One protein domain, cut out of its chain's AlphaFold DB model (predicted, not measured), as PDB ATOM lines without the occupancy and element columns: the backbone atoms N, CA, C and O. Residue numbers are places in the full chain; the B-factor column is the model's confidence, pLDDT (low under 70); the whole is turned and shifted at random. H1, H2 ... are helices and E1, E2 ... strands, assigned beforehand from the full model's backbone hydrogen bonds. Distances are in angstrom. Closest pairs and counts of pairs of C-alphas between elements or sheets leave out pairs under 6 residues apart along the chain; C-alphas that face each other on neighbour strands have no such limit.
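AT A GLANCE: This is residues 2 to 69 of the 75 residues of the protein "Pilus assembly protein N-terminal domain-containing protein" of Phenylobacterium sp. 20VBR1 (UniProt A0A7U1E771). A small three-stranded antiparallel sheet sits at one end of a long rod, and the single helix H1 sticks out far from it on an extended tail, with residues 2 to 21 standing free. A long loop, residues 39 to 53, joins the edge strands E1 and E2, and E2 and E3 form a hairpin. The printed part has 68 residues with one named helix and three named strands, in the order H1, E1, E2, E3; the sheet's order is E1, E3, E2. The class is mixed, helices and strands, with under half of the residues in named elements. The whole is extended, with a radius of gyration of the C-alphas of 19.4 A and spans of 63 by 21 by 18 A.

IN THESE COORDINATES: Start at C-alpha 34, at (165.068, 188.839, 146.133), where E1, residues 34 to 38, begins. E2, residues 54 to 60, runs 18.5 A, and E3, residues 63 to 68, runs 16.6 A to C-alpha 68 at (170.087, 186.168, 149.769). Then find C-alpha 2 at (185.532, 239.431, 127.097); from there H1, residues 2 to 16, runs 21.7 A.

HOW THE PARTS SIT: Look first at the inner strand E3. It is antiparallel to E1 at 149 degrees, with N 35 and O 66 within hydrogen-bond range at 2.8 A. Its other neighbour is E2, to which it is antiparallel at 163 degrees, with N 65 and O 57 within hydrogen-bond range at 2.8 A. H1 is not on the sheet and is apart from E2 and E3; its O i to N i+4 pairs are each within hydrogen-bond range.

THE WHOLE: The C-alphas of Arg 2 and Asp 32, the two farthest apart, are 64.0 A apart. Without the free stretch, the body of 48 residues spans 29 by 22 by 15 A. The links H1 to E1 and E1 to E2 are long. The printed part has no cut, and residues 17 to 24 have pLDDT under 70.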
ATOM      1  N   ARG A   2     184.899 240.611 126.456       75.81
ATOM      2  CA  ARG A   2     185.532 239.431 127.097       75.81
ATOM      3  C   ARG A   2     184.821 238.910 128.359       75.81
ATOM      4  O   ARG A   2     184.865 237.724 128.651       75.81
ATOM      5  N   ARG A   3     184.131 239.796 129.086       77.69
ATOM      6  CA  ARG A   3     183.380 239.475 130.316       77.69
ATOM      7  C   ARG A   3     182.248 238.444 130.125       77.69
ATOM      8  O   ARG A   3     182.175 237.544 130.954       77.69
ATOM      9  N   PRO A   4     181.410 238.497 129.065       83.12
ATOM     10  CA  PRO A   4     180.366 237.485 128.873       83.12
ATOM     11  C   PRO A   4     180.937 236.102 128.522       83.12
ATOM     12  O   PRO A   4     180.380 235.095 128.940       83.12
ATOM     13  N   LEU A   5     182.079 236.044 127.825       85.44
ATOM     14  CA  LEU A   5     182.755 234.783 127.493       85.44
ATOM     15  C   LEU A   5     183.294 234.072 128.741       85.44
ATOM     16  O   LEU A   5     183.148 232.863 128.873       85.44
ATOM     17  N   LEU A   6     183.859 234.831 129.684       88.06
ATOM     18  CA  LEU A   6     184.307 234.304 130.978       88.06
ATOM     19  C   LEU A   6     183.143 233.777 131.827       88.06
ATOM     20  O   LEU A   6     183.261 232.709 132.422       88.06
ATOM     21  N   ALA A   7     182.013 234.489 131.847       87.94
ATOM     22  CA  ALA A   7     180.820 234.047 132.569       87.94
ATOM     23  C   ALA A   7     180.236 232.751 131.976       87.94
ATOM     24  O   ALA A   7     179.892 231.835 132.720       87.94
ATOM     25  N   ALA A   8     180.188 232.645 130.645       87.62
ATOM     26  CA  ALA A   8     179.736 231.435 129.962       87.62
ATOM     27  C   ALA A   8     180.668 230.238 130.224       87.62
ATOM     28  O   ALA A   8     180.191 229.138 130.497       87.62
ATOM     29  N   ALA A   9     181.988 230.449 130.213       88.06
ATOM     30  CA  ALA A   9     182.959 229.396 130.510       88.06
ATOM     31  C   ALA A   9     182.834 228.871 131.951       88.06
ATOM     32  O   ALA A   9     182.878 227.659 132.168       88.06
ATOM     33  N   LEU A  10     182.614 229.760 132.929       88.81
ATOM     34  CA  LEU A  10     182.376 229.351 134.318       88.81
ATOM     35  C   LEU A  10     181.091 228.528 134.471       88.81
ATOM     36  O   LEU A  10     181.081 227.554 135.219       88.81
ATOM     37  N   ALA A  11     180.024 228.898 133.757       86.38
ATOM     38  CA  ALA A  11     178.753 228.177 133.810       86.38
ATOM     39  C   ALA A  11     178.877 226.743 133.265       86.38
ATOM     40  O   ALA A  11     178.344 225.807 133.859       86.38
ATOM     41  N   VAL A  12     179.631 226.554 132.176       87.12
ATOM     42  CA  VAL A  12     179.902 225.221 131.613       87.12
ATOM     43  C   VAL A  12     180.746 224.377 132.572       87.12
ATOM     44  O   VAL A  12     180.445 223.201 132.782       87.12
ATOM     45  N   LEU A  13     181.762 224.972 133.206       84.88
ATOM     46  CA  LEU A  13     182.615 224.262 134.161       84.88
ATOM     47  C   LEU A  13     181.852 223.850 135.432       84.88
ATOM     48  O   LEU A  13     182.054 222.750 135.941       84.88
ATOM     49  N   ALA A  14     180.930 224.692 135.908       82.50
ATOM     50  CA  ALA A  14     180.068 224.378 137.047       82.50
ATOM     51  C   ALA A  14     179.106 223.212 136.752       82.50
ATOM     52  O   ALA A  14     178.840 222.398 137.635       82.50
ATOM     53  N   LEU A  15     178.621 223.090 135.511       77.50
ATOM     54  CA  LEU A  15     177.770 221.971 135.106       77.50
ATOM     55  C   LEU A  15     178.562 220.659 134.980       77.50
ATOM     56  O   LEU A  15     178.051 219.599 135.330       77.50
ATOM     57  N   ALA A  16     179.821 220.732 134.543       71.38
ATOM     58  CA  ALA A  16     180.712 219.573 134.463       71.38
ATOM     59  C   ALA A  16     181.149 219.042 135.844       71.38
ATOM     60  O   ALA A  16     181.536 217.885 135.953       71.38
ATOM     61  N   ALA A  17     181.064 219.857 136.901       67.94
ATOM     62  CA  ALA A  17     181.410 219.456 138.266       67.94
ATOM     63  C   ALA A  17     180.322 218.617 138.972       67.94
ATOM     64  O   ALA A  17     180.560 218.117 140.067       67.94
ATOM     65  N   GLN A  18     179.155 218.411 138.350       65.19
ATOM     66  CA  GLN A  18     178.054 217.574 138.867       65.19
ATOM     67  C   GLN A  18     178.334 216.060 138.756       65.19
ATOM     68  O   GLN A  18     177.406 215.250 138.727       65.19
ATOM     69  N   VAL A  19     179.600 215.643 138.663       63.78
ATOM     70  CA  VAL A  19     179.955 214.222 138.718       63.78
ATOM     71  C   VAL A  19     179.725 213.753 140.151       63.78
ATOM     72  O   VAL A  19     180.567 213.946 141.025       63.78
ATOM     73  N   SER A  20     178.551 213.173 140.399       62.25
ATOM     74  CA  SER A  20     178.227 212.531 141.668       62.25
ATOM     75  C   SER A  20     179.328 211.539 142.026       62.25
ATOM     76  O   SER A  20     179.641 210.641 141.243       62.25
ATOM     77  N   ALA A  21     179.912 211.700 143.214       61.59
ATOM     78  CA  ALA A  21     180.825 210.716 143.766       61.59
ATOM     79  C   ALA A  21     180.101 209.363 143.798       61.59
ATOM     80  O   ALA A  21     179.035 209.240 144.407       61.59
ATOM     81  N   ALA A  22     180.657 208.364 143.111       61.16
ATOM     82  CA  ALA A  22     180.163 206.999 143.165       61.16
ATOM     83  C   ALA A  22     180.425 206.449 144.574       61.16
ATOM     84  O   ALA A  22     181.474 205.874 144.855       61.16
ATOM     85  N   GLY A  23     179.496 206.714 145.492       61.12
ATOM     86  CA  GLY A  23     179.510 206.146 146.830       61.12
ATOM     87  C   GLY A  23     179.210 204.655 146.753       61.12
ATOM     88  O   GLY A  23     178.310 204.236 146.025       61.12
ATOM     89  N   ALA A  24     179.955 203.850 147.507       67.56
ATOM     90  CA  ALA A  24     179.619 202.448 147.696       67.56
ATOM     91  C   ALA A  24     178.250 202.361 148.392       67.56
ATOM     92  O   ALA A  24     178.114 202.721 149.560       67.56
ATOM     93  N   ALA A  25     177.226 201.939 147.651       76.19
ATOM     94  CA  ALA A  25     175.897 201.707 148.193       76.19
ATOM     95  C   ALA A  25     175.846 200.309 148.820       76.19
ATOM     96  O   ALA A  25     176.122 199.313 148.154       76.19
ATOM     97  N   THR A  26     175.476 200.234 150.095       84.69
ATOM     98  CA  THR A  26     175.222 198.953 150.763       84.69
ATOM     99  C   THR A  26     173.802 198.495 150.456       84.69
ATOM    100  O   THR A  26     172.846 199.240 150.671       84.69
ATOM    101  N   ILE A  27     173.659 197.259 149.983       84.12
ATOM    102  CA  ILE A  27     172.369 196.612 149.729       84.12
ATOM    103  C   ILE A  27     172.243 195.435 150.695       84.12
ATOM    104  O   ILE A  27     173.162 194.627 150.804       84.12
ATOM    105  N   SER A  28     171.113 195.339 151.397       86.75
ATOM    106  CA  SER A  28     170.792 194.201 152.261       86.75
ATOM    107  C   SER A  28     169.725 193.345 151.587       86.75
ATOM    108  O   SER A  28     168.669 193.863 151.226       86.75
ATOM    109  N   ALA A  29     170.006 192.055 151.416       85.19
ATOM    110  CA  ALA A  29     169.045 191.062 150.955       85.19
ATOM    111  C   ALA A  29     168.801 190.062 152.087       85.19
ATOM    112  O   ALA A  29     169.743 189.483 152.629       85.19
ATOM    113  N   VAL A  30     167.536 189.886 152.465       88.12
ATOM    114  CA  VAL A  30     167.145 188.868 153.445       88.12
ATOM    115  C   VAL A  30     167.255 187.495 152.780       88.12
ATOM    116  O   VAL A  30     167.000 187.363 151.583       88.12
ATOM    117  N   ILE A  31     167.639 186.480 153.554       85.81
ATOM    118  CA  ILE A  31     167.673 185.086 153.098       85.81
ATOM    119  C   ILE A  31     166.320 184.704 152.486       85.81
ATOM    120  O   ILE A  31     165.269 185.102 152.995       85.81
ATOM    121  N   ASP A  32     166.372 183.971 151.373       85.25
ATOM    122  CA  ASP A  32     165.215 183.520 150.588       85.25
ATOM    123  C   ASP A  32     164.370 184.654 149.982       85.25
ATOM    124  O   ASP A  32     163.285 184.420 149.448       85.25
ATOM    125  N   GLN A  33     164.871 185.893 150.012       88.12
ATOM    126  CA  GLN A  33     164.232 187.044 149.384       88.12
ATOM    127  C   GLN A  33     165.112 187.641 148.288       88.12
ATOM    128  O   GLN A  33     166.340 187.673 148.374       88.12
ATOM    129  N   GLY A  34     164.445 188.137 147.246       90.25
ATOM    130  CA  GLY A  34     165.068 188.839 146.133       90.25
ATOM    131  C   GLY A  34     164.936 190.351 146.273       90.25
ATOM    132  O   GLY A  34     163.841 190.871 146.493       90.25
ATOM    133  N   VAL A  35     166.036 191.066 146.071       93.50
ATOM    134  CA  VAL A  35     166.080 192.527 146.001       93.50
ATOM    135  C   VAL A  35     166.449 192.937 144.585       93.50
ATOM    136  O   VAL A  35     167.504 192.572 144.068       93.50
ATOM    137  N   ARG A  36     165.576 193.716 143.939       94.44
ATOM    138  CA  ARG A  36     165.901 194.361 142.663       94.44
ATOM    139  C   ARG A  36     166.757 195.588 142.907       94.44
ATOM    140  O   ARG A  36     166.399 196.442 143.715       94.44
ATOM    141  N   ILE A  37     167.833 195.697 142.143       93.31
ATOM    142  CA  ILE A  37     168.718 196.854 142.151       93.31
ATOM    143  C   ILE A  37     168.844 197.434 140.749       93.31
ATOM    144  O   ILE A  37     168.774 196.717 139.748       93.31
ATOM    145  N   SER A  38     169.041 198.749 140.694       93.62
ATOM    146  CA  SER A  38     169.373 199.421 139.446       93.62
ATOM    147  C   SER A  38     170.885 199.433 139.260       93.62
ATOM    148  O   SER A  38     171.627 199.829 140.159       93.62
ATOM    149  N   LEU A  39     171.332 198.995 138.088       92.44
ATOM    150  CA  LEU A  39     172.722 199.098 137.683       92.44
ATOM    151  C   LEU A  39     172.999 200.518 137.163       92.44
ATOM    152  O   LEU A  39     172.155 201.090 136.460       92.44
ATOM    153  N   PRO A  40     174.178 201.090 137.464       89.38
ATOM    154  CA  PRO A  40     174.583 202.374 136.910       89.38
ATOM    155  C   PRO A  40     174.519 202.381 135.380       89.38
ATOM    156  O   PRO A  40     174.818 201.385 134.719       89.38
ATOM    157  N   ALA A  41     174.175 203.530 134.799       87.94
ATOM    158  CA  ALA A  41     174.202 203.686 133.351       87.94
ATOM    159  C   ALA A  41     175.617 203.410 132.816       87.94
ATOM    160  O   ALA A  41     176.588 204.012 133.266       87.94
ATOM    161  N   GLY A  42     175.723 202.497 131.849       86.94
ATOM    162  CA  GLY A  42     177.009 202.089 131.286       86.94
ATOM    163  C   GLY A  42     177.735 200.996 132.072       86.94
ATOM    164  O   GLY A  42     178.874 200.697 131.717       86.94
ATOM    165  N   ALA A  43     177.101 200.380 133.078       90.50
ATOM    166  CA  ALA A  43     177.604 199.156 133.696       90.50
ATOM    167  C   ALA A  43     177.854 198.084 132.619       90.50
ATOM    168  O   ALA A  43     176.977 197.775 131.811       90.50
ATOM    169  N   ARG A  44     179.088 197.576 132.580       90.19
ATOM    170  CA  ARG A  44     179.554 196.572 131.610       90.19
ATOM    171  C   ARG A  44     179.581 195.183 132.223       90.19
ATOM    172  O   ARG A  44     179.155 194.228 131.589       90.19
ATOM    173  N   ASP A  45     180.029 195.129 133.469       91.06
ATOM    174  CA  ASP A  45     180.355 193.903 134.169       91.06
ATOM    175  C   ASP A  45     179.729 193.922 135.564       91.06
ATOM    176  O   ASP A  45     179.589 194.974 136.195       91.06
ATOM    177  N   VAL A  46     179.379 192.735 136.054       90.94
ATOM    178  CA  VAL A  46     178.962 192.501 137.437       90.94
ATOM    179  C   VAL A  46     179.946 191.511 138.037       90.94
ATOM    180  O   VAL A  46     180.065 190.384 137.564       90.94
ATOM    181  N   MET A  47     180.661 191.939 139.073       90.44
ATOM    182  CA  MET A  47     181.626 191.097 139.772       90.44
ATOM    183  C   MET A  47     181.062 190.675 141.122       90.44
ATOM    184  O   MET A  47     180.669 191.513 141.935       90.44
ATOM    185  N   VAL A  48     181.055 189.368 141.369       90.12
ATOM    186  CA  VAL A  48     180.609 188.788 142.637       90.12
ATOM    187  C   VAL A  48     181.833 188.412 143.458       90.12
ATOM    188  O   VAL A  48     182.602 187.540 143.065       90.12
ATOM    189  N   GLY A  49     182.023 189.084 144.597       89.88
ATOM    190  CA  GLY A  49     183.162 188.821 145.480       89.88
ATOM    191  C   GLY A  49     183.048 187.487 146.222       89.88
ATOM    192  O   GLY A  49     184.012 186.730 146.272       89.88
ATOM    193  N   ASN A  50     181.866 187.188 146.775       88.12
ATOM    194  CA  ASN A  50     181.576 185.911 147.428       88.12
ATOM    195  C   ASN A  50     180.217 185.352 146.960       88.12
ATOM    196  O   ASN A  50     179.184 185.756 147.501       88.12
ATOM    197  N   PRO A  51     180.200 184.423 145.989       87.81
ATOM    198  CA  PRO A  51     178.961 183.842 145.478       87.81
ATOM    199  C   PRO A  51     178.288 182.869 146.458       87.81
ATOM    200  O   PRO A  51     177.138 182.513 146.255       87.81
ATOM    201  N   ALA A  52     178.952 182.445 147.542       86.69
ATOM    202  CA  ALA A  52     178.354 181.518 148.507       86.69
ATOM    203  C   ALA A  52     177.296 182.169 149.425       86.69
ATOM    204  O   ALA A  52     176.597 181.457 150.142       86.69
ATOM    205  N   ILE A  53     177.210 183.506 149.449       83.56
ATOM    206  CA  ILE A  53     176.302 184.272 150.328       83.56
ATOM    207  C   ILE A  53     175.111 184.849 149.545       83.56
ATOM    208  O   ILE A  53     174.071 185.156 150.129       83.56
ATOM    209  N   ALA A  54     175.244 185.013 148.227       86.62
ATOM    210  CA  ALA A  54     174.193 185.582 147.400       86.62
ATOM    211  C   ALA A  54     174.302 185.131 145.943       86.62
ATOM    212  O   ALA A  54     175.394 185.098 145.371       86.62
ATOM    213  N   ASP A  55     173.140 184.915 145.340       89.62
ATOM    214  CA  ASP A  55     172.987 184.706 143.907       89.62
ATOM    215  C   ASP A  55     172.619 186.027 143.228       89.62
ATOM    216  O   ASP A  55     171.820 186.815 143.746       89.62
ATOM    217  N   ILE A  56     173.192 186.282 142.049       92.25
ATOM    218  CA  ILE A  56     172.896 187.482 141.259       92.25
ATOM    219  C   ILE A  56     172.407 187.079 139.876       92.25
ATOM    220  O   ILE A  56     173.105 186.387 139.138       92.25
ATOM    221  N   ASN A  57     171.234 187.582 139.500       93.62
ATOM    222  CA  ASN A  57     170.703 187.456 138.151       93.62
ATOM    223  C   ASN A  57     170.632 188.831 137.477       93.62
ATOM    224  O   ASN A  57     169.961 189.741 137.969       93.62
ATOM    225  N   VAL A  58     171.305 188.980 136.338       94.81
ATOM    226  CA  VAL A  58     171.250 190.202 135.528       94.81
ATOM    227  C   VAL A  58     170.060 190.093 134.583       94.81
ATOM    228  O   VAL A  58     170.048 189.265 133.677       94.81
ATOM    229  N   VAL A  59     169.043 190.920 134.819       95.50
ATOM    230  CA  VAL A  59     167.786 190.890 134.056       95.50
ATOM    231  C   VAL A  59     167.933 191.671 132.754       95.50
ATOM    232  O   VAL A  59     167.485 191.221 131.703       95.50
ATOM    233  N   ASP A  60     168.563 192.843 132.829       93.75
ATOM    234  CA  ASP A  60     168.839 193.711 131.687       93.75
ATOM    235  C   ASP A  60     170.038 194.636 131.977       93.75
ATOM    236  O   ASP A  60     170.671 194.554 133.029       93.75
ATOM    237  N   SER A  61     170.355 195.541 131.047       93.12
ATOM    238  CA  SER A  61     171.508 196.453 131.140       93.12
ATOM    239  C   SER A  61     171.451 197.471 132.287       93.12
ATOM    240  O   SER A  61     172.433 198.168 132.539       93.12
ATOM    241  N   ARG A  62     170.310 197.594 132.967       94.44
ATOM    242  CA  ARG A  62     170.072 198.510 134.086       94.44
ATOM    243  C   ARG A  62     169.453 197.841 135.304       94.44
ATOM    244  O   ARG A  62     169.212 198.543 136.288       94.44
ATOM    245  N   THR A  63     169.238 196.529 135.280       95.31
ATOM    246  CA  THR A  63     168.534 195.827 136.353       95.31
ATOM    247  C   THR A  63     169.200 194.502 136.684       95.31
ATOM    248  O   THR A  63     169.399 193.649 135.819       95.31
ATOM    249  N   ALA A  64     169.452 194.294 137.972       95.25
ATOM    250  CA  ALA A  64     169.822 192.996 138.515       95.25
ATOM    251  C   ALA A  64     168.930 192.642 139.709       95.25
ATOM    252  O   ALA A  64     168.359 193.515 140.369       95.25
ATOM    253  N   VAL A  65     168.800 191.350 139.975       94.94
ATOM    254  CA  VAL A  65     168.161 190.807 141.173       94.94
ATOM    255  C   VAL A  65     169.243 190.134 142.002       94.94
ATOM    256  O   VAL A  65     169.964 189.286 141.484       94.94
ATOM    257  N   ILE A  66     169.342 190.516 143.272       93.56
ATOM    258  CA  ILE A  66     170.194 189.858 144.261       93.56
ATOM    259  C   ILE A  66     169.292 189.015 145.149       93.56
ATOM    260  O   ILE A  66     168.332 189.541 145.709       93.56
ATOM    261  N   GLN A  67     169.599 187.735 145.294       92.31
ATOM    262  CA  GLN A  67     168.904 186.842 146.208       92.31
ATOM    263  C   GLN A  67     169.830 186.472 147.362       92.31
ATOM    264  O   GLN A  67     170.972 186.069 147.139       92.31
ATOM    265  N   GLY A  68     169.349 186.632 148.597       85.69
ATOM    266  CA  GLY A  68     170.087 186.168 149.769       85.69
ATOM    267  C   GLY A  68     170.119 184.643 149.783       85.69
ATOM    268  O   GLY A  68     169.059 184.020 149.873       85.69
ATOM    269  N   ALA A  69     171.308 184.046 149.698       81.38
ATOM    270  CA  ALA A  69     171.447 182.599 149.765       81.38
ATOM    271  C   ALA A  69     171.385 182.155 151.232       81.38
ATOM    272  O   ALA A  69     172.176 182.597 152.071       81.38
TER     273      ALA A  69